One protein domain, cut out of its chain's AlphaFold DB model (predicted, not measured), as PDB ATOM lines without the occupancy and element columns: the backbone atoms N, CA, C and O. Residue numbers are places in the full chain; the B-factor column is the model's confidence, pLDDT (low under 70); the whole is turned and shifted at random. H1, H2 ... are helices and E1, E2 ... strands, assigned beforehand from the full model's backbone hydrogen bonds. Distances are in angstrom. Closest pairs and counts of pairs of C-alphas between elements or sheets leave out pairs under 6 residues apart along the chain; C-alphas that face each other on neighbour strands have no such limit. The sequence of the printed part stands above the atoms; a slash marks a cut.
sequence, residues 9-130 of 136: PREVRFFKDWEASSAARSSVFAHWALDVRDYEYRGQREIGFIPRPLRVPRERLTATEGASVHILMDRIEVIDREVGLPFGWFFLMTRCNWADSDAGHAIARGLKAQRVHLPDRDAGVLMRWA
ATOM      1  N   PRO A   9     320.877 373.783 294.828       83.44
ATOM      2  CA  PRO A   9     320.287 372.460 294.978       83.44
ATOM      3  C   PRO A   9     320.531 371.619 293.723       83.44
ATOM      4  O   PRO A   9     320.457 372.123 292.597       83.44
ATOM      5  N   ARG A  10     320.817 370.330 293.906       84.56
ATOM      6  CA  ARG A  10     321.106 369.388 292.809       84.56
ATOM      7  C   ARG A  10     319.969 369.327 291.781       84.56
ATOM      8  O   ARG A  10     320.234 369.188 290.593       84.56
ATOM      9  N   GLU A  11     318.730 369.505 292.224       86.50
ATOM     10  CA  GLU A  11     317.522 369.568 291.404       86.50
ATOM     11  C   GLU A  11     317.541 370.782 290.468       86.50
ATOM     12  O   GLU A  11     317.339 370.650 289.264       86.50
ATOM     13  N   VAL A  12     317.859 371.963 291.004       89.38
ATOM     14  CA  VAL A  12     318.005 373.197 290.214       89.38
ATOM     15  C   VAL A  12     319.169 373.061 289.239       89.38
ATOM     16  O   VAL A  12     319.068 373.463 288.079       89.38
ATOM     17  N   ARG A  13     320.273 372.460 289.691       91.38
ATOM     18  CA  ARG A  13     321.440 372.211 288.849       91.38
ATOM     19  C   ARG A  13     321.115 371.283 287.678       91.38
ATOM     20  O   ARG A  13     321.539 371.587 286.570       91.38
ATOM     21  N   PHE A  14     320.342 370.219 287.898       92.94
ATOM     22  CA  PHE A  14     319.921 369.293 286.842       92.94
ATOM     23  C   PHE A  14     319.223 370.035 285.696       92.94
ATOM     24  O   PHE A  14     319.593 369.864 284.537       92.94
ATOM     25  N   PHE A  15     318.274 370.919 286.015       94.12
ATOM     26  CA  PHE A  15     317.581 371.724 285.007       94.12
ATOM     27  C   PHE A  15     318.485 372.767 284.342       94.12
ATOM     28  O   PHE A  15     318.391 372.963 283.135       94.12
ATOM     29  N   LYS A  16     319.393 373.404 285.092       95.56
ATOM     30  CA  LYS A  16     320.367 374.340 284.510       95.56
ATOM     31  C   LYS A  16     321.336 373.651 283.553       95.56
ATOM     32  O   LYS A  16     321.634 374.192 282.494       95.56
ATOM     33  N   ASP A  17     321.828 372.470 283.912       96.38
ATOM     34  CA  ASP A  17     322.689 371.678 283.035       96.38
ATOM     35  C   ASP A  17     321.905 371.171 281.812       96.38
ATOM     36  O   ASP A  17     322.461 371.146 280.716       96.38
ATOM     37  N   TRP A  18     320.606 370.863 281.953       96.81
ATOM     38  CA  TRP A  18     319.719 370.574 280.820       96.81
ATOM     39  C   TRP A  18     319.624 371.749 279.853       96.81
ATOM     40  O   TRP A  18     319.965 371.598 278.680       96.81
ATOM     41  N   GLU A  19     319.215 372.917 280.349       97.69
ATOM     42  CA  GLU A  19     319.041 374.144 279.565       97.69
ATOM     43  C   GLU A  19     320.345 374.596 278.889       97.69
ATOM     44  O   GLU A  19     320.339 375.047 277.745       97.69
ATOM     45  N   ALA A  20     321.480 374.415 279.565       97.94
ATOM     46  CA  ALA A  20     322.793 374.770 279.042       97.94
ATOM     47  C   ALA A  20     323.368 373.755 278.035       97.94
ATOM     48  O   ALA A  20     324.447 374.003 277.502       97.94
ATOM     49  N   SER A  21     322.702 372.625 277.783       98.19
ATOM     50  CA  SER A  21     323.194 371.553 276.905       98.19
ATOM     51  C   SER A  21     322.409 371.454 275.594       98.19
ATOM     52  O   SER A  21     321.402 372.128 275.365       98.19
ATOM     53  N   SER A  22     322.855 370.584 274.692       98.06
ATOM     54  CA  SER A  22     322.139 370.238 273.465       98.06
ATOM     55  C   SER A  22     320.797 369.548 273.748       98.06
ATOM     56  O   SER A  22     319.919 369.590 272.880       98.06
ATOM     57  N   ALA A  23     320.596 368.994 274.953       97.25
ATOM     58  CA  ALA A  23     319.328 368.407 275.383       97.25
ATOM     59  C   ALA A  23     318.186 369.434 275.468       97.25
ATOM     60  O   ALA A  23     317.028 369.071 275.275       97.25
ATOM     61  N   ALA A  24     318.498 370.725 275.654       97.25
ATOM     62  CA  ALA A  24     317.521 371.816 275.739       97.25
ATOM     63  C   ALA A  24     316.607 371.956 274.505       97.25
ATOM     64  O   ALA A  24     315.592 372.643 274.554       97.25
ATOM     65  N   ARG A  25     316.946 371.293 273.389       95.06
ATOM     66  CA  ARG A  25     316.089 371.202 272.195       95.06
ATOM     67  C   ARG A  25     314.802 370.412 272.434       95.06
ATOM     68  O   ARG A  25     313.886 370.507 271.623       95.06
ATOM     69  N   SER A  26     314.747 369.624 273.504       96.00
ATOM     70  CA  SER A  26     313.576 368.862 273.910       96.00
ATOM     71  C   SER A  26     313.190 369.200 275.347       96.00
ATOM     72  O   SER A  26     314.031 369.553 276.180       96.00
ATOM     73  N   SER A  27     311.900 369.072 275.648       95.31
ATOM     74  CA  SER A  27     311.418 369.170 277.024       95.31
ATOM     75  C   SER A  27     312.012 368.036 277.856       95.31
ATOM     76  O   SER A  27     312.015 366.886 277.414       95.31
ATOM     77  N   VAL A  28     312.445 368.334 279.088       95.06
ATOM     78  CA  VAL A  28     312.897 367.317 280.059       95.06
ATOM     79  C   VAL A  28     311.882 366.183 280.154       95.06
ATOM     80  O   VAL A  28     312.239 365.013 280.057       95.06
ATOM     81  N   PHE A  29     310.598 366.534 280.244       94.69
ATOM     82  CA  PHE A  29     309.500 365.587 280.430       94.69
ATOM     83  C   PHE A  29     309.229 364.694 279.216       94.69
ATOM     84  O   PHE A  29     308.568 363.669 279.354       94.69
ATOM     85  N   ALA A  30     309.752 365.039 278.036       96.25
ATOM     86  CA  ALA A  30     309.667 364.168 276.866       96.25
ATOM     87  C   ALA A  30     310.607 362.955 276.971       96.25
ATOM     88  O   ALA A  30     310.419 361.972 276.254       96.25
ATOM     89  N   HIS A  31     311.604 363.003 277.862       95.19
ATOM     90  CA  HIS A  31     312.618 361.956 277.982       95.19
ATOM     91  C   HIS A  31     312.864 361.477 279.423       95.19
ATOM     92  O   HIS A  31     313.342 360.357 279.600       95.19
ATOM     93  N   TRP A  32     312.512 362.263 280.447       93.94
ATOM     94  CA  TRP A  32     312.642 361.913 281.864       93.94
ATOM     95  C   TRP A  32     311.332 362.130 282.628       93.94
ATOM     96  O   TRP A  32     310.744 363.209 282.595       93.94
ATOM     97  N   ALA A  33     310.927 361.124 283.400       93.12
ATOM     98  CA  ALA A  33     310.001 361.291 284.514       93.12
ATOM     99  C   ALA A  33     310.770 361.732 285.767       93.12
ATOM    100  O   ALA A  33     311.906 361.306 285.987       93.12
ATOM    101  N   LEU A  34     310.153 362.564 286.605       91.31
ATOM    102  CA  LEU A  34     310.743 363.040 287.856       91.31
ATOM    103  C   LEU A  34     309.933 362.489 289.033       91.31
ATOM    104  O   LEU A  34     308.795 362.899 289.249       91.31
ATOM    105  N   ASP A  35     310.513 361.550 289.778       89.62
ATOM    106  CA  ASP A  35     309.928 361.028 291.020       89.62
ATOM    107  C   ASP A  35     310.198 362.036 292.144       89.62
ATOM    108  O   ASP A  35     311.290 362.041 292.718       89.62
ATOM    109  N   VAL A  36     309.248 362.948 292.371       88.19
ATOM    110  CA  VAL A  36     309.351 364.010 293.381       88.19
ATOM    111  C   VAL A  36     309.173 363.411 294.769       88.19
ATOM    112  O   VAL A  36     308.191 362.726 295.049       88.19
ATOM    113  N   ARG A  37     310.116 363.712 295.658       84.25
ATOM    114  CA  ARG A  37     310.095 363.299 297.056       84.25
ATOM    115  C   ARG A  37     310.089 364.518 297.944       84.25
ATOM    116  O   ARG A  37     310.889 365.430 297.762       84.25
ATOM    117  N   ASP A  38     309.204 364.476 298.916       84.94
ATOM    118  CA  ASP A  38     309.073 365.467 299.964       84.94
ATOM    119  C   ASP A  38     309.229 364.723 301.284       84.94
ATOM    120  O   ASP A  38     308.435 363.831 301.594       84.94
ATOM    121  N   TYR A  39     310.319 364.987 301.995       78.69
ATOM    122  CA  TYR A  39     310.635 364.293 303.235       78.69
ATOM    123  C   TYR A  39     311.199 365.257 304.267       78.69
ATOM    124  O   TYR A  39     311.828 366.262 303.948       78.69
ATOM    125  N   GLU A  40     310.984 364.929 305.535       83.31
ATOM    126  CA  GLU A  40     311.558 365.667 306.649       83.31
ATOM    127  C   GLU A  40     312.808 364.939 307.146       83.31
ATOM    128  O   GLU A  40     312.765 363.761 307.506       83.31
ATOM    129  N   TYR A  41     313.943 365.632 307.148       76.69
ATOM    130  CA  TYR A  41     315.211 365.127 307.653       76.69
ATOM    131  C   TYR A  41     315.771 366.108 308.682       76.69
ATOM    132  O   TYR A  41     315.970 367.285 308.399       76.69
ATOM    133  N   ARG A  42     316.011 365.629 309.911       81.50
ATOM    134  CA  ARG A  42     316.531 366.442 311.034       81.50
ATOM    135  C   ARG A  42     315.720 367.725 311.309       81.50
ATOM    136  O   ARG A  42     316.295 368.756 311.644       81.50
ATOM    137  N   GLY A  43     314.393 367.660 311.174       82.06
ATOM    138  CA  GLY A  43     313.500 368.808 311.390       82.06
ATOM    139  C   GLY A  43     313.520 369.844 310.260       82.06
ATOM    140  O   GLY A  43     312.995 370.942 310.424       82.06
ATOM    141  N   GLN A  44     314.150 369.524 309.125       80.38
ATOM    142  CA  GLN A  44     314.116 370.331 307.911       80.38
ATOM    143  C   GLN A  44     313.382 369.564 306.816       80.38
ATOM    144  O   GLN A  44     313.655 368.390 306.566       80.38
ATOM    145  N   ARG A  45     312.439 370.236 306.157       81.50
ATOM    146  CA  ARG A  45     311.769 369.703 304.972       81.50
ATOM    147  C   ARG A  45     312.708 369.822 303.778       81.50
ATOM    148  O   ARG A  45     313.127 370.924 303.430       81.50
ATOM    149  N   GLU A  46     312.995 368.701 303.141       79.44
ATOM    150  CA  GLU A  46     313.750 368.627 301.898       79.44
ATOM    151  C   GLU A  46     312.824 368.147 300.776       79.44
ATOM    152  O   GLU A  46     312.171 367.108 300.877       79.44
ATOM    153  N   ILE A  47     312.790 368.912 299.683       81.00
ATOM    154  CA  ILE A  47     312.117 368.516 298.446       81.00
ATOM    155  C   ILE A  47     313.194 368.191 297.417       81.00
ATOM    156  O   ILE A  47     314.063 369.014 297.134       81.00
ATOM    157  N   GLY A  48     313.124 366.994 296.847       84.50
ATOM    158  CA  GLY A  48     314.026 366.539 295.797       84.50
ATOM    159  C   GLY A  48     313.299 365.747 294.722       84.50
ATOM    160  O   GLY A  48     312.098 365.507 294.812       84.50
ATOM    161  N   PHE A  49     314.027 365.296 293.704       87.19
ATOM    162  CA  PHE A  49     313.490 364.315 292.765       87.19
ATOM    163  C   PHE A  49     314.535 363.297 292.320       87.19
ATOM    164  O   PHE A  49     315.740 363.557 292.326       87.19
ATOM    165  N   ILE A  50     314.058 362.127 291.892       84.69
ATOM    166  CA  ILE A  50     314.874 361.132 291.197       84.69
ATOM    167  C   ILE A  50     314.510 361.164 289.707       84.69
ATOM    168  O   ILE A  50     313.391 360.784 289.352       84.69
ATOM    169  N   PRO A  51     315.428 361.596 288.822       88.94
ATOM    170  CA  PRO A  51     315.199 361.558 287.387       88.94
ATOM    171  C   PRO A  51     315.228 360.103 286.896       88.94
ATOM    172  O   PRO A  51     316.182 359.358 287.140       88.94
ATOM    173  N   ARG A  52     314.173 359.697 286.189       90.31
ATOM    174  CA  ARG A  52     313.992 358.369 285.592       90.31
ATOM    175  C   ARG A  52     313.856 358.509 284.074       90.31
ATOM    176  O   ARG A  52     312.903 359.149 283.633       90.31
ATOM    177  N   PRO A  53     314.755 357.936 283.263       92.25
ATOM    178  CA  PRO A  53     314.635 358.004 281.818       92.25
ATOM    179  C   PRO A  53     313.413 357.202 281.369       92.25
ATOM    180  O   PRO A  53     313.164 356.101 281.861       92.25
ATOM    181  N   LEU A  54     312.663 357.741 280.412       93.94
ATOM    182  CA  LEU A  54     311.528 357.056 279.789       93.94
ATOM    183  C   LEU A  54     311.986 355.976 278.798       93.94
ATOM    184  O   LEU A  54     311.236 355.052 278.492       93.94
ATOM    185  N   ARG A  55     313.222 356.087 278.299       92.44
ATOM    186  CA  ARG A  55     313.883 355.098 277.443       92.44
ATOM    187  C   ARG A  55     315.222 354.721 278.053       92.44
ATOM    188  O   ARG A  55     316.064 355.585 278.277       92.44
ATOM    189  N   VAL A  56     315.409 353.435 278.316       87.94
ATOM    190  CA  VAL A  56     316.668 352.895 278.833       87.94
ATOM    191  C   VAL A  56     317.479 352.364 277.647       87.94
ATOM    192  O   VAL A  56     316.903 351.646 276.824       87.94
ATOM    193  N   PRO A  57     318.772 352.713 277.520       90.62
ATOM    194  CA  PRO A  57     319.617 352.156 276.470       90.62
ATOM    195  C   PRO A  57     319.810 350.649 276.666       90.62
ATOM    196  O   PRO A  57     319.670 350.123 277.772       90.62
ATOM    197  N   ARG A  58     320.149 349.946 275.587       88.75
ATOM    198  CA  ARG A  58     320.350 348.486 275.613       88.75
ATOM    199  C   ARG A  58     321.580 348.089 276.416       88.75
ATOM    200  O   ARG A  58     321.576 347.066 277.094       88.75
ATOM    201  N   GLU A  59     322.618 348.909 276.333       85.75
ATOM    202  CA  GLU A  59     323.900 348.687 276.988       85.75
ATOM    203  C   GLU A  59     324.223 349.853 277.917       85.75
ATOM    204  O   GLU A  59     323.915 351.013 277.632       85.75
ATOM    205  N   ARG A  60     324.868 349.535 279.040       86.25
ATOM    206  CA  ARG A  60     325.394 350.552 279.950       86.25
ATOM    207  C   ARG A  60     326.633 351.197 279.351       86.25
ATOM    208  O   ARG A  60     327.464 350.515 278.757       86.25
ATOM    209  N   LEU A  61     326.793 352.495 279.585       87.00
ATOM    210  CA  LEU A  61     328.064 353.162 279.329       87.00
ATOM    211  C   LEU A  61     329.036 352.806 280.455       87.00
ATOM    212  O   LEU A  61     328.882 353.289 281.576       87.00
ATOM    213  N   THR A  62     330.029 351.975 280.166       85.06
ATOM    214  CA  THR A  62     331.079 351.606 281.119       85.06
ATOM    215  C   THR A  62     332.439 352.041 280.595       85.06
ATOM    216  O   THR A  62     332.735 351.923 279.404       85.06
ATOM    217  N   ALA A  63     333.287 352.552 281.486       79.62
ATOM    218  CA  ALA A  63     334.696 352.719 281.170       79.62
ATOM    219  C   ALA A  63     335.362 351.346 281.280       79.62
ATOM    220  O   ALA A  63     335.615 350.859 282.376       79.62
ATOM    221  N   THR A  64     335.618 350.681 280.154       72.75
ATOM    222  CA  THR A  64     336.453 349.475 280.178       72.75
ATOM    223  C   THR A  64     337.907 349.882 280.406       72.75
ATOM    224  O   THR A  64     338.391 350.848 279.808       72.75
ATOM    225  N   GLU A  65     338.614 349.162 281.272       66.94
ATOM    226  CA  GLU A  65     340.028 349.414 281.543       66.94
ATOM    227  C   GLU A  65     340.844 349.322 280.240       66.94
ATOM    228  O   GLU A  65     340.721 348.367 279.474       66.94
ATOM    229  N   GLY A  66     341.619 350.367 279.933       68.62
ATOM    230  CA  GLY A  66     342.375 350.473 278.680       68.62
ATOM    231  C   GLY A  66     341.565 350.869 277.435       68.62
ATOM    232  O   GLY A  66     342.160 351.024 276.367       68.62
ATOM    233  N   ALA A  67     340.246 351.087 277.532       74.56
ATOM    234  CA  ALA A  67     339.458 351.548 276.390       74.56
ATOM    235  C   ALA A  67     339.908 352.937 275.913       74.56
ATOM    236  O   ALA A  67     340.072 353.883 276.689       74.56
ATOM    237  N   SER A  68     340.069 353.069 274.595       89.38
ATOM    238  CA  SER A  68     340.310 354.359 273.950       89.38
ATOM    239  C   SER A  68     339.123 355.290 274.184       89.38
ATOM    240  O   SER A  68     337.971 354.893 274.022       89.38
ATOM    241  N   VAL A  69     339.394 356.562 274.483       92.81
ATOM    242  CA  VAL A  69     338.348 357.588 274.622       92.81
ATOM    243  C   VAL A  69     337.488 357.719 273.357       92.81
ATOM    244  O   VAL A  69     336.315 358.044 273.459       92.81
ATOM    245  N   HIS A  70     338.025 357.385 272.182       93.62
ATOM    246  CA  HIS A  70     337.274 357.375 270.923       93.62
ATOM    247  C   HIS A  70     336.183 356.293 270.916       93.62
ATOM    248  O   HIS A  70     335.078 356.556 270.466       93.62
ATOM    249  N   ILE A  71     336.445 355.124 271.516       93.06
ATOM    250  CA  ILE A  71     335.427 354.073 271.678       93.06
ATOM    251  C   ILE A  71     334.307 354.567 272.603       93.06
ATOM    252  O   ILE A  71     333.134 354.294 272.362       93.06
ATOM    253  N   LEU A  72     334.652 355.325 273.651       93.56
ATOM    254  CA  LEU A  72     333.646 355.955 274.509       93.56
ATOM    255  C   LEU A  72     332.815 356.987 273.738       93.56
ATOM    256  O   LEU A  72     331.608 357.040 273.958       93.56
ATOM    257  N   MET A  73     333.423 357.755 272.824       95.50
ATOM    258  CA  MET A  73     332.705 358.695 271.952       95.50
ATOM    259  C   MET A  73     331.697 357.979 271.047       95.50
ATOM    260  O   MET A  73     330.524 358.347 271.025       95.50
ATOM    261  N   ASP A  74     332.106 356.894 270.388       94.81
ATOM    262  CA  ASP A  74     331.185 356.090 269.578       94.81
ATOM    263  C   ASP A  74     330.035 355.545 270.442       94.81
ATOM    264  O   ASP A  74     328.866 355.532 270.048       94.81
ATOM    265  N   ARG A  75     330.345 355.124 271.674       94.12
ATOM    266  CA  ARG A  75     329.359 354.531 272.577       94.12
ATOM    267  C   ARG A  75     328.324 355.534 273.077       94.12
ATOM    268  O   ARG A  75     327.146 355.167 273.154       94.12
ATOM    269  N   ILE A  76     328.732 356.764 273.405       95.00
ATOM    270  CA  ILE A  76     327.793 357.818 273.813       95.00
ATOM    271  C   ILE A  76     326.867 358.218 272.662       95.00
ATOM    272  O   ILE A  76     325.678 358.410 272.899       95.00
ATOM    273  N   GLU A  77     327.354 358.243 271.416       95.69
ATOM    274  CA  GLU A  77     326.516 358.544 270.249       95.69
ATOM    275  C   GLU A  77     325.431 357.487 270.029       95.69
ATOM    276  O   GLU A  77     324.282 357.817 269.717       95.69
ATOM    277  N   VAL A  78     325.764 356.204 270.215       96.00
ATOM    278  CA  VAL A  78     324.763 355.134 270.120       96.00
ATOM    279  C   VAL A  78     323.727 355.261 271.239       96.00
ATOM    280  O   VAL A  78     322.533 355.135 270.969       96.00
ATOM    281  N   ILE A  79     324.147 355.552 272.474       95.19
ATOM    282  CA  ILE A  79     323.224 355.739 273.607       95.19
ATOM    283  C   ILE A  79     322.285 356.924 273.367       95.19
ATOM    284  O   ILE A  79     321.073 356.790 273.540       95.19
ATOM    285  N   ASP A  80     322.812 358.062 272.919       95.88
ATOM    286  CA  ASP A  80     322.009 359.245 272.603       95.88
ATOM    287  C   ASP A  80     320.975 358.952 271.513       95.88
ATOM    288  O   ASP A  80     319.826 359.394 271.601       95.88
ATOM    289  N   ARG A  81     321.339 358.142 270.511       96.50
ATOM    290  CA  ARG A  81     320.413 357.690 269.464       96.50
ATOM    291  C   ARG A  81     319.311 356.783 270.010       96.50
ATOM    292  O   ARG A  81     318.158 356.942 269.616       96.50
ATOM    293  N   GLU A  82     319.637 355.853 270.905       95.56
ATOM    294  CA  GLU A  82     318.657 354.952 271.532       95.56
ATOM    295  C   GLU A  82     317.661 355.711 272.424       95.56
ATOM    296  O   GLU A  82     316.452 355.469 272.374       95.56
ATOM    297  N   VAL A  83     318.154 356.679 273.201       93.31
ATOM    298  CA  VAL A  83     317.322 357.546 274.052       93.31
ATOM    299  C   VAL A  83     316.581 358.608 273.225       93.31
ATOM    300  O   VAL A  83     315.541 359.122 273.648       93.31
ATOM    301  N   GLY A  84     317.066 358.892 272.014       95.69
ATOM    302  CA  GLY A  84     316.510 359.890 271.106       95.69
ATOM    303  C   GLY A  84     316.789 361.325 271.549       95.69
ATOM    304  O   GLY A  84     315.990 362.208 271.249       95.69
ATOM    305  N   LEU A  85     317.877 361.557 272.286       96.56
ATOM    306  CA  LEU A  85     318.238 362.865 272.825       96.56
ATOM    307  C   LEU A  85     319.755 363.079 272.709       96.56
ATOM    308  O   LEU A  85     320.505 362.278 273.268       96.56
ATOM    309  N   PRO A  86     320.224 364.159 272.056       96.69
ATOM    310  CA  PRO A  86     321.635 364.516 272.103       96.69
ATOM    311  C   PRO A  86     322.045 364.848 273.538       96.69
ATOM    312  O   PRO A  86     321.335 365.572 274.237       96.69
ATOM    313  N   PHE A  87     323.208 364.355 273.949       97.06
ATOM    314  CA  PHE A  87     323.744 364.515 275.297       97.06
ATOM    315  C   PHE A  87     322.899 363.836 276.399       97.06
ATOM    316  O   PHE A  87     323.062 364.111 277.587       97.06
ATOM    317  N   GLY A  88     322.007 362.910 276.032       95.44
ATOM    318  CA  GLY A  88     321.189 362.146 276.972       95.44
ATOM    319  C   GLY A  88     322.007 361.207 277.864       95.44
ATOM    320  O   GLY A  88     321.663 361.019 279.035       95.44
ATOM    321  N   TRP A  89     323.123 360.671 277.358       95.25
ATOM    322  CA  TRP A  89     324.055 359.831 278.121       95.25
ATOM    323  C   TRP A  89     324.548 360.508 279.410       95.25
ATOM    324  O   TRP A  89     324.699 359.847 280.441       95.25
ATOM    325  N   PHE A  90     324.742 361.832 279.386       95.44
ATOM    326  CA  PHE A  90     325.172 362.600 280.551       95.44
ATOM    327  C   PHE A  90     324.117 362.545 281.660       95.44
ATOM    328  O   PHE A  90     324.431 362.260 282.816       95.44
ATOM    329  N   PHE A  91     322.842 362.739 281.321       93.50
ATOM    330  CA  PHE A  91     321.754 362.695 282.300       93.50
ATOM    331  C   PHE A  91     321.503 361.279 282.833       93.50
ATOM    332  O   PHE A  91     321.152 361.124 284.006       93.50
ATOM    333  N   LEU A  92     321.779 360.239 282.039       91.75
ATOM    334  CA  LEU A  92     321.801 358.852 282.522       91.75
ATOM    335  C   LEU A  92     322.895 358.617 283.578       91.75
ATOM    336  O   LEU A  92     322.669 357.882 284.542       91.75
ATOM    337  N   MET A  93     324.048 359.270 283.441       88.81
ATOM    338  CA  MET A  93     325.150 359.185 284.405       88.81
ATOM    339  C   MET A  93     324.823 359.896 285.722       88.81
ATOM    340  O   MET A  93     325.202 359.412 286.784       88.81
ATOM    341  N   THR A  94     324.085 361.016 285.688       82.12
ATOM    342  CA  THR A  94     323.840 361.820 286.902       82.12
ATOM    343  C   THR A  94     323.148 361.055 288.024       82.12
ATOM    344  O   THR A  94     323.348 361.395 289.183       82.12
ATOM    345  N   ARG A  95     322.348 360.026 287.718       71.25
ATOM    346  CA  ARG A  95     321.572 359.334 288.755       71.25
ATOM    347  C   ARG A  95     321.267 357.869 288.528       71.25
ATOM    348  O   ARG A  95     320.794 357.191 289.437       71.25
ATOM    349  N   CYS A  96     321.442 357.391 287.311       58.31
ATOM    350  CA  CYS A  96     320.646 356.274 286.847       58.31
ATOM    351  C   CYS A  96     321.385 354.932 286.876       58.31
ATOM    352  O   CYS A  96     320.793 353.916 286.532       58.31
ATOM    353  N   ASN A  97     322.653 354.904 287.313       65.50
ATOM    354  CA  ASN A  97     323.529 353.719 287.291       65.50
ATOM    355  C   ASN A  97     323.611 353.038 285.900       65.50
ATOM    356  O   ASN A  97     324.027 351.888 285.768       65.50
ATOM    357  N   TRP A  98     323.165 353.745 284.854       63.34
ATOM    358  CA  TRP A  98     323.157 353.302 283.458       63.34
ATOM    359  C   TRP A  98     324.381 353.822 282.694       63.34
ATOM    360  O   TRP A  98     324.684 353.332 281.610       63.34
ATOM    361  N   ALA A  99     325.100 354.780 283.281       68.69
ATOM    362  CA  ALA A  99     326.387 355.256 282.815       68.69
ATOM    363  C   ALA A  99     327.316 355.481 284.011       68.69
ATOM    364  O   ALA A  99     326.913 356.078 285.011       68.69
ATOM    365  N   ASP A 100     328.537 354.976 283.895       79.62
ATOM    366  CA  ASP A 100     329.576 355.092 284.908       79.62
ATOM    367  C   ASP A 100     330.170 356.508 284.922       79.62
ATOM    368  O   ASP A 100     330.505 357.071 283.871       79.62
ATOM    369  N   SER A 101     330.345 357.079 286.116       85.75
ATOM    370  CA  SER A 101     331.067 358.339 286.278       85.75
ATOM    371  C   SER A 101     332.490 358.263 285.731       85.75
ATOM    372  O   SER A 101     333.005 359.272 285.252       85.75
ATOM    373  N   ASP A 102     333.129 357.095 285.737       88.44
ATOM    374  CA  ASP A 102     334.477 356.934 285.192       88.44
ATOM    375  C   ASP A 102     334.516 357.142 283.676       88.44
ATOM    376  O   ASP A 102     335.469 357.741 283.164       88.44
ATOM    377  N   ALA A 103     333.452 356.758 282.960       91.00
ATOM    378  CA  ALA A 103     333.314 357.044 281.533       91.00
ATOM    379  C   ALA A 103     333.194 358.555 281.289       91.00
ATOM    380  O   ALA A 103     333.908 359.106 280.448       91.00
ATOM    381  N   GLY A 104     332.374 359.247 282.089       92.69
ATOM    382  CA  GLY A 104     332.260 360.706 282.044       92.69
ATOM    383  C   GLY A 104     333.593 361.412 282.312       92.69
ATOM    384  O   GLY A 104     333.987 362.306 281.559       92.69
ATOM    385  N   HIS A 105     334.341 360.986 283.334       93.44
ATOM    386  CA  HIS A 105     335.663 361.543 283.630       93.44
ATOM    387  C   HIS A 105     336.689 361.231 282.531       93.44
ATOM    388  O   HIS A 105     337.536 362.074 282.232       93.44
ATOM    389  N   ALA A 106     336.637 360.048 281.912       94.06
ATOM    390  CA  ALA A 106     337.509 359.700 280.794       94.06
ATOM    391  C   ALA A 106     337.268 360.611 279.583       94.06
ATOM    392  O   ALA A 106     338.234 361.133 279.017       94.06
ATOM    393  N   ILE A 107     336.004 360.875 279.244       95.06
ATOM    394  CA  ILE A 107     335.632 361.814 278.176       95.06
ATOM    395  C   ILE A 107     336.076 363.238 278.540       95.06
ATOM    396  O   ILE A 107     336.722 363.895 277.726       95.06
ATOM    397  N   ALA A 108     335.849 363.695 279.777       96.25
ATOM    398  CA  ALA A 108     336.305 365.012 280.236       96.25
ATOM    399  C   ALA A 108     337.837 365.179 280.142       96.25
ATOM    400  O   ALA A 108     338.336 366.209 279.684       96.25
ATOM    401  N   ARG A 109     338.611 364.145 280.510       95.94
ATOM    402  CA  ARG A 109     340.072 364.122 280.309       95.94
ATOM    403  C   ARG A 109     340.442 364.164 278.826       95.94
ATOM    404  O   ARG A 109     341.405 364.841 278.469       95.94
ATOM    405  N   GLY A 110     339.693 363.465 277.975       96.06
ATOM    406  CA  GLY A 110     339.848 363.497 276.521       96.06
ATOM    407  C   GLY A 110     339.638 364.893 275.935       96.06
ATOM    408  O   GLY A 110     340.486 365.345 275.167       96.06
ATOM    409  N   LEU A 111     338.580 365.596 276.351       97.12
ATOM    410  CA  LEU A 111     338.308 366.984 275.958       97.12
ATOM    411  C   LEU A 111     339.436 367.922 276.391       97.12
ATOM    412  O   LEU A 111     339.959 368.682 275.579       97.12
ATOM    413  N   LYS A 112     339.870 367.835 277.658       96.19
ATOM    414  CA  LYS A 112     340.969 368.663 278.187       96.19
ATOM    415  C   LYS A 112     342.285 368.426 277.438       96.19
ATOM    416  O   LYS A 112     343.065 369.355 277.265       96.19
ATOM    417  N   ALA A 113     342.523 367.192 277.000       96.62
ATOM    418  CA  ALA A 113     343.682 366.814 276.198       96.62
ATOM    419  C   ALA A 113     343.487 367.035 274.686       96.62
ATOM    420  O   ALA A 113     344.345 366.604 273.921       96.62
ATOM    421  N   GLN A 114     342.370 367.638 274.256       95.62
ATOM    422  CA  GLN A 114     342.019 367.866 272.847       95.62
ATOM    423  C   GLN A 114     342.044 366.590 271.984       95.62
ATOM    424  O   GLN A 114     342.296 366.638 270.785       95.62
ATOM    425  N   ARG A 115     341.783 365.427 272.596       96.19
ATOM    426  CA  ARG A 115     341.751 364.125 271.908       96.19
ATOM    427  C   ARG A 115     340.390 363.798 271.306       96.19
ATOM    428  O   ARG A 115     340.311 362.968 270.416       96.19
ATOM    429  N   VAL A 116     339.332 364.414 271.818       96.75
ATOM    430  CA  VAL A 116     337.953 364.248 271.348       96.75
ATOM    431  C   VAL A 116     337.252 365.598 271.374       96.75
ATOM    432  O   VAL A 116     337.742 366.543 271.997       96.75
ATOM    433  N   HIS A 117     336.102 365.683 270.716       96.38
ATOM    434  CA  HIS A 117     335.298 366.893 270.641       96.38
ATOM    435  C   HIS A 117     333.844 366.596 271.019       96.38
ATOM    436  O   HIS A 117     333.301 365.552 270.670       96.38
ATOM    437  N   LEU A 118     333.224 367.541 271.720       97.31
ATOM    438  CA  LEU A 118     331.784 367.637 271.934       97.31
ATOM    439  C   LEU A 118     331.359 369.058 271.556       97.31
ATOM    440  O   LEU A 118     332.189 369.963 271.669       97.31
ATOM    441  N   PRO A 119     330.084 369.288 271.190       97.50
ATOM    442  CA  PRO A 119     329.568 370.642 271.043       97.50
ATOM    443  C   PRO A 119     329.905 371.493 272.275       97.50
ATOM    444  O   PRO A 119     329.744 371.028 273.404       97.50
ATOM    445  N   ASP A 120     330.330 372.744 272.078       97.62
ATOM    446  CA  ASP A 120     330.889 373.585 273.153       97.62
ATOM    447  C   ASP A 120     329.988 373.685 274.394       97.62
ATOM    448  O   ASP A 120     330.460 373.672 275.531       97.62
ATOM    449  N   ARG A 121     328.669 373.730 274.181       97.38
ATOM    450  CA  ARG A 121     327.670 373.760 275.257       97.38
ATOM    451  C   ARG A 121     327.683 372.491 276.121       97.38
ATOM    452  O   ARG A 121     327.656 372.575 277.347       97.38
ATOM    453  N   ASP A 122     327.822 371.334 275.482       98.31
ATOM    454  CA  ASP A 122     327.857 370.017 276.122       98.31
ATOM    455  C   ASP A 122     329.192 369.809 276.837       98.31
ATOM    456  O   ASP A 122     329.229 369.388 277.996       98.31
ATOM    457  N   ALA A 123     330.292 370.204 276.188       98.12
ATOM    458  CA  ALA A 123     331.611 370.236 276.803       98.12
ATOM    459  C   ALA A 123     331.614 371.121 278.061       98.12
ATOM    460  O   ALA A 123     332.120 370.711 279.103       98.12
ATOM    461  N   GLY A 124     330.991 372.302 278.005       97.94
ATOM    462  CA  GLY A 124     330.865 373.201 279.150       97.94
ATOM    463  C   GLY A 124     330.127 372.566 280.332       97.94
ATOM    464  O   GLY A 124     330.586 372.670 281.471       97.94
ATOM    465  N   VAL A 125     329.012 371.876 280.076       97.75
ATOM    466  CA  VAL A 125     328.257 371.140 281.106       97.75
ATOM    467  C   VAL A 125     329.097 370.004 281.694       97.75
ATOM    468  O   VAL A 125     329.246 369.922 282.918       97.75
ATOM    469  N   LEU A 126     329.716 369.178 280.844       96.88
ATOM    470  CA  LEU A 126     330.537 368.049 281.279       96.88
ATOM    471  C   LEU A 126     331.740 368.502 282.116       96.88
ATOM    472  O   LEU A 126     332.042 367.890 283.137       96.88
ATOM    473  N   MET A 127     332.404 369.596 281.735       97.12
ATOM    474  CA  MET A 127     333.556 370.123 282.469       97.12
ATOM    475  C   MET A 127     333.164 370.700 283.835       97.12
ATOM    476  O   MET A 127     333.869 370.466 284.819       97.12
ATOM    477  N   ARG A 128     332.017 371.393 283.942       95.44
ATOM    478  CA  ARG A 128     331.481 371.825 285.248       95.44
ATOM    479  C   ARG A 128     331.129 370.632 286.131       95.44
ATOM    480  O   ARG A 128     331.389 370.655 287.331       95.44
ATOM    481  N   TRP A 129     330.546 369.587 285.545       94.50
ATOM    482  CA  TRP A 129     330.280 368.340 286.251       94.50
ATOM    483  C   TRP A 129     331.556 367.641 286.720       94.50
ATOM    484  O   TRP A 129     331.627 367.282 287.888       94.50
ATOM    485  N   ALA A 130     332.587 367.536 285.884       93.81
ATOM    486  CA  ALA A 130     333.846 366.898 286.262       93.81
ATOM    487  C   ALA A 130     334.553 367.621 287.426       93.81
ATOM    488  O   ALA A 130     335.222 366.985 288.232       93.81
TER     489      ALA A 130
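Overview. This is residues 9 to 130 of the 136 residues of an uncharacterized protein of Rhizobiales bacterium 24-66-13 (UniProt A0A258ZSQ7). A cluster of helices with the short helix H4 in its middle forms a head, and a long two-stranded hairpin, E1 and E2, makes an arm at one end that gives the domain much of its length. H3, H5 and H6 lie round H4, H1 runs between the head and the hairpin, and the hairpin's tip, residues 40 to 45, sticks out free. The printed part has 122 residues with six named helices and two named strands in the order H1 H2 E1 E2 H3 H4 H5 H6; the sheet E1 - E2 is antiparallel and the class is mixed, helices and strands. The whole is compact, with a radius of gyration of the C-alphas of 15.0 A, yet elongated, spanning 48 by 27 by 26 A.

Arrangement. Start at H1, residues 10 to 19; a tight link leads to H2, residues 22 to 25, close but not clearly touching it, with C-alphas 18 and 24 closest at 5.7 A. Next look at the hairpin of E1, residues 32 to 41, and E2, residues 44 to 53, antiparallel at 160 degrees, where N 33 and O 52 are 2.8 A apart and N 44 and O 41 are 3.0 A apart, both within hydrogen-bond range. The closest C-alphas of H1 and E2, those of Glu 11 and Gly 48, are 6.4 A apart. H3, residues 69 to 83, touches H4, residues 88 to 95, with its residues 76 to 80 alone, about perpendicular at 88 degrees; C-alphas 80 and 88 are closest at 5.3 A. H5, residues 101 to 112, touches H3 at a steep tilt of 60 degrees, opposite ways, with C-alphas 69 and 107 closest at 6.2 A. H6, residues 120 to 130, touches H5 at a steep tilt of 54 degrees, opposite ways, with C-alphas 108 and 127 closest at 6.2 A. H1 and H4 are near each other, while H3 and H6 are apart. In H1, H3, H5 and H6 every O i to N i+4 pair is within hydrogen-bond range, in H4 3 of 4 are, and H2 is too short for such a pair.

Along the chain. Find C-alpha 10 at (321.106, 369.388, 292.809), where H1 begins. E1 runs 26.1 A to C-alpha 41 at (315.211, 365.127, 307.653), and E2 returns over 28.9 A. H3 is 21.0 A long, H5 16.4 A, and H6 15.0 A, ending at C-alpha 130, (333.846, 366.898, 286.262).

Size, cuts and confidence. The two C-alphas farthest apart, those of Gly 43 and Arg 115, are 48.8 A apart. The printed part has no cut, and the link from E2 to H3, residues 54 to 68, is long. Look for pLDDT under 70 at residues 65 to 66 and 96 to 99; the mean of the printed part is 90.3.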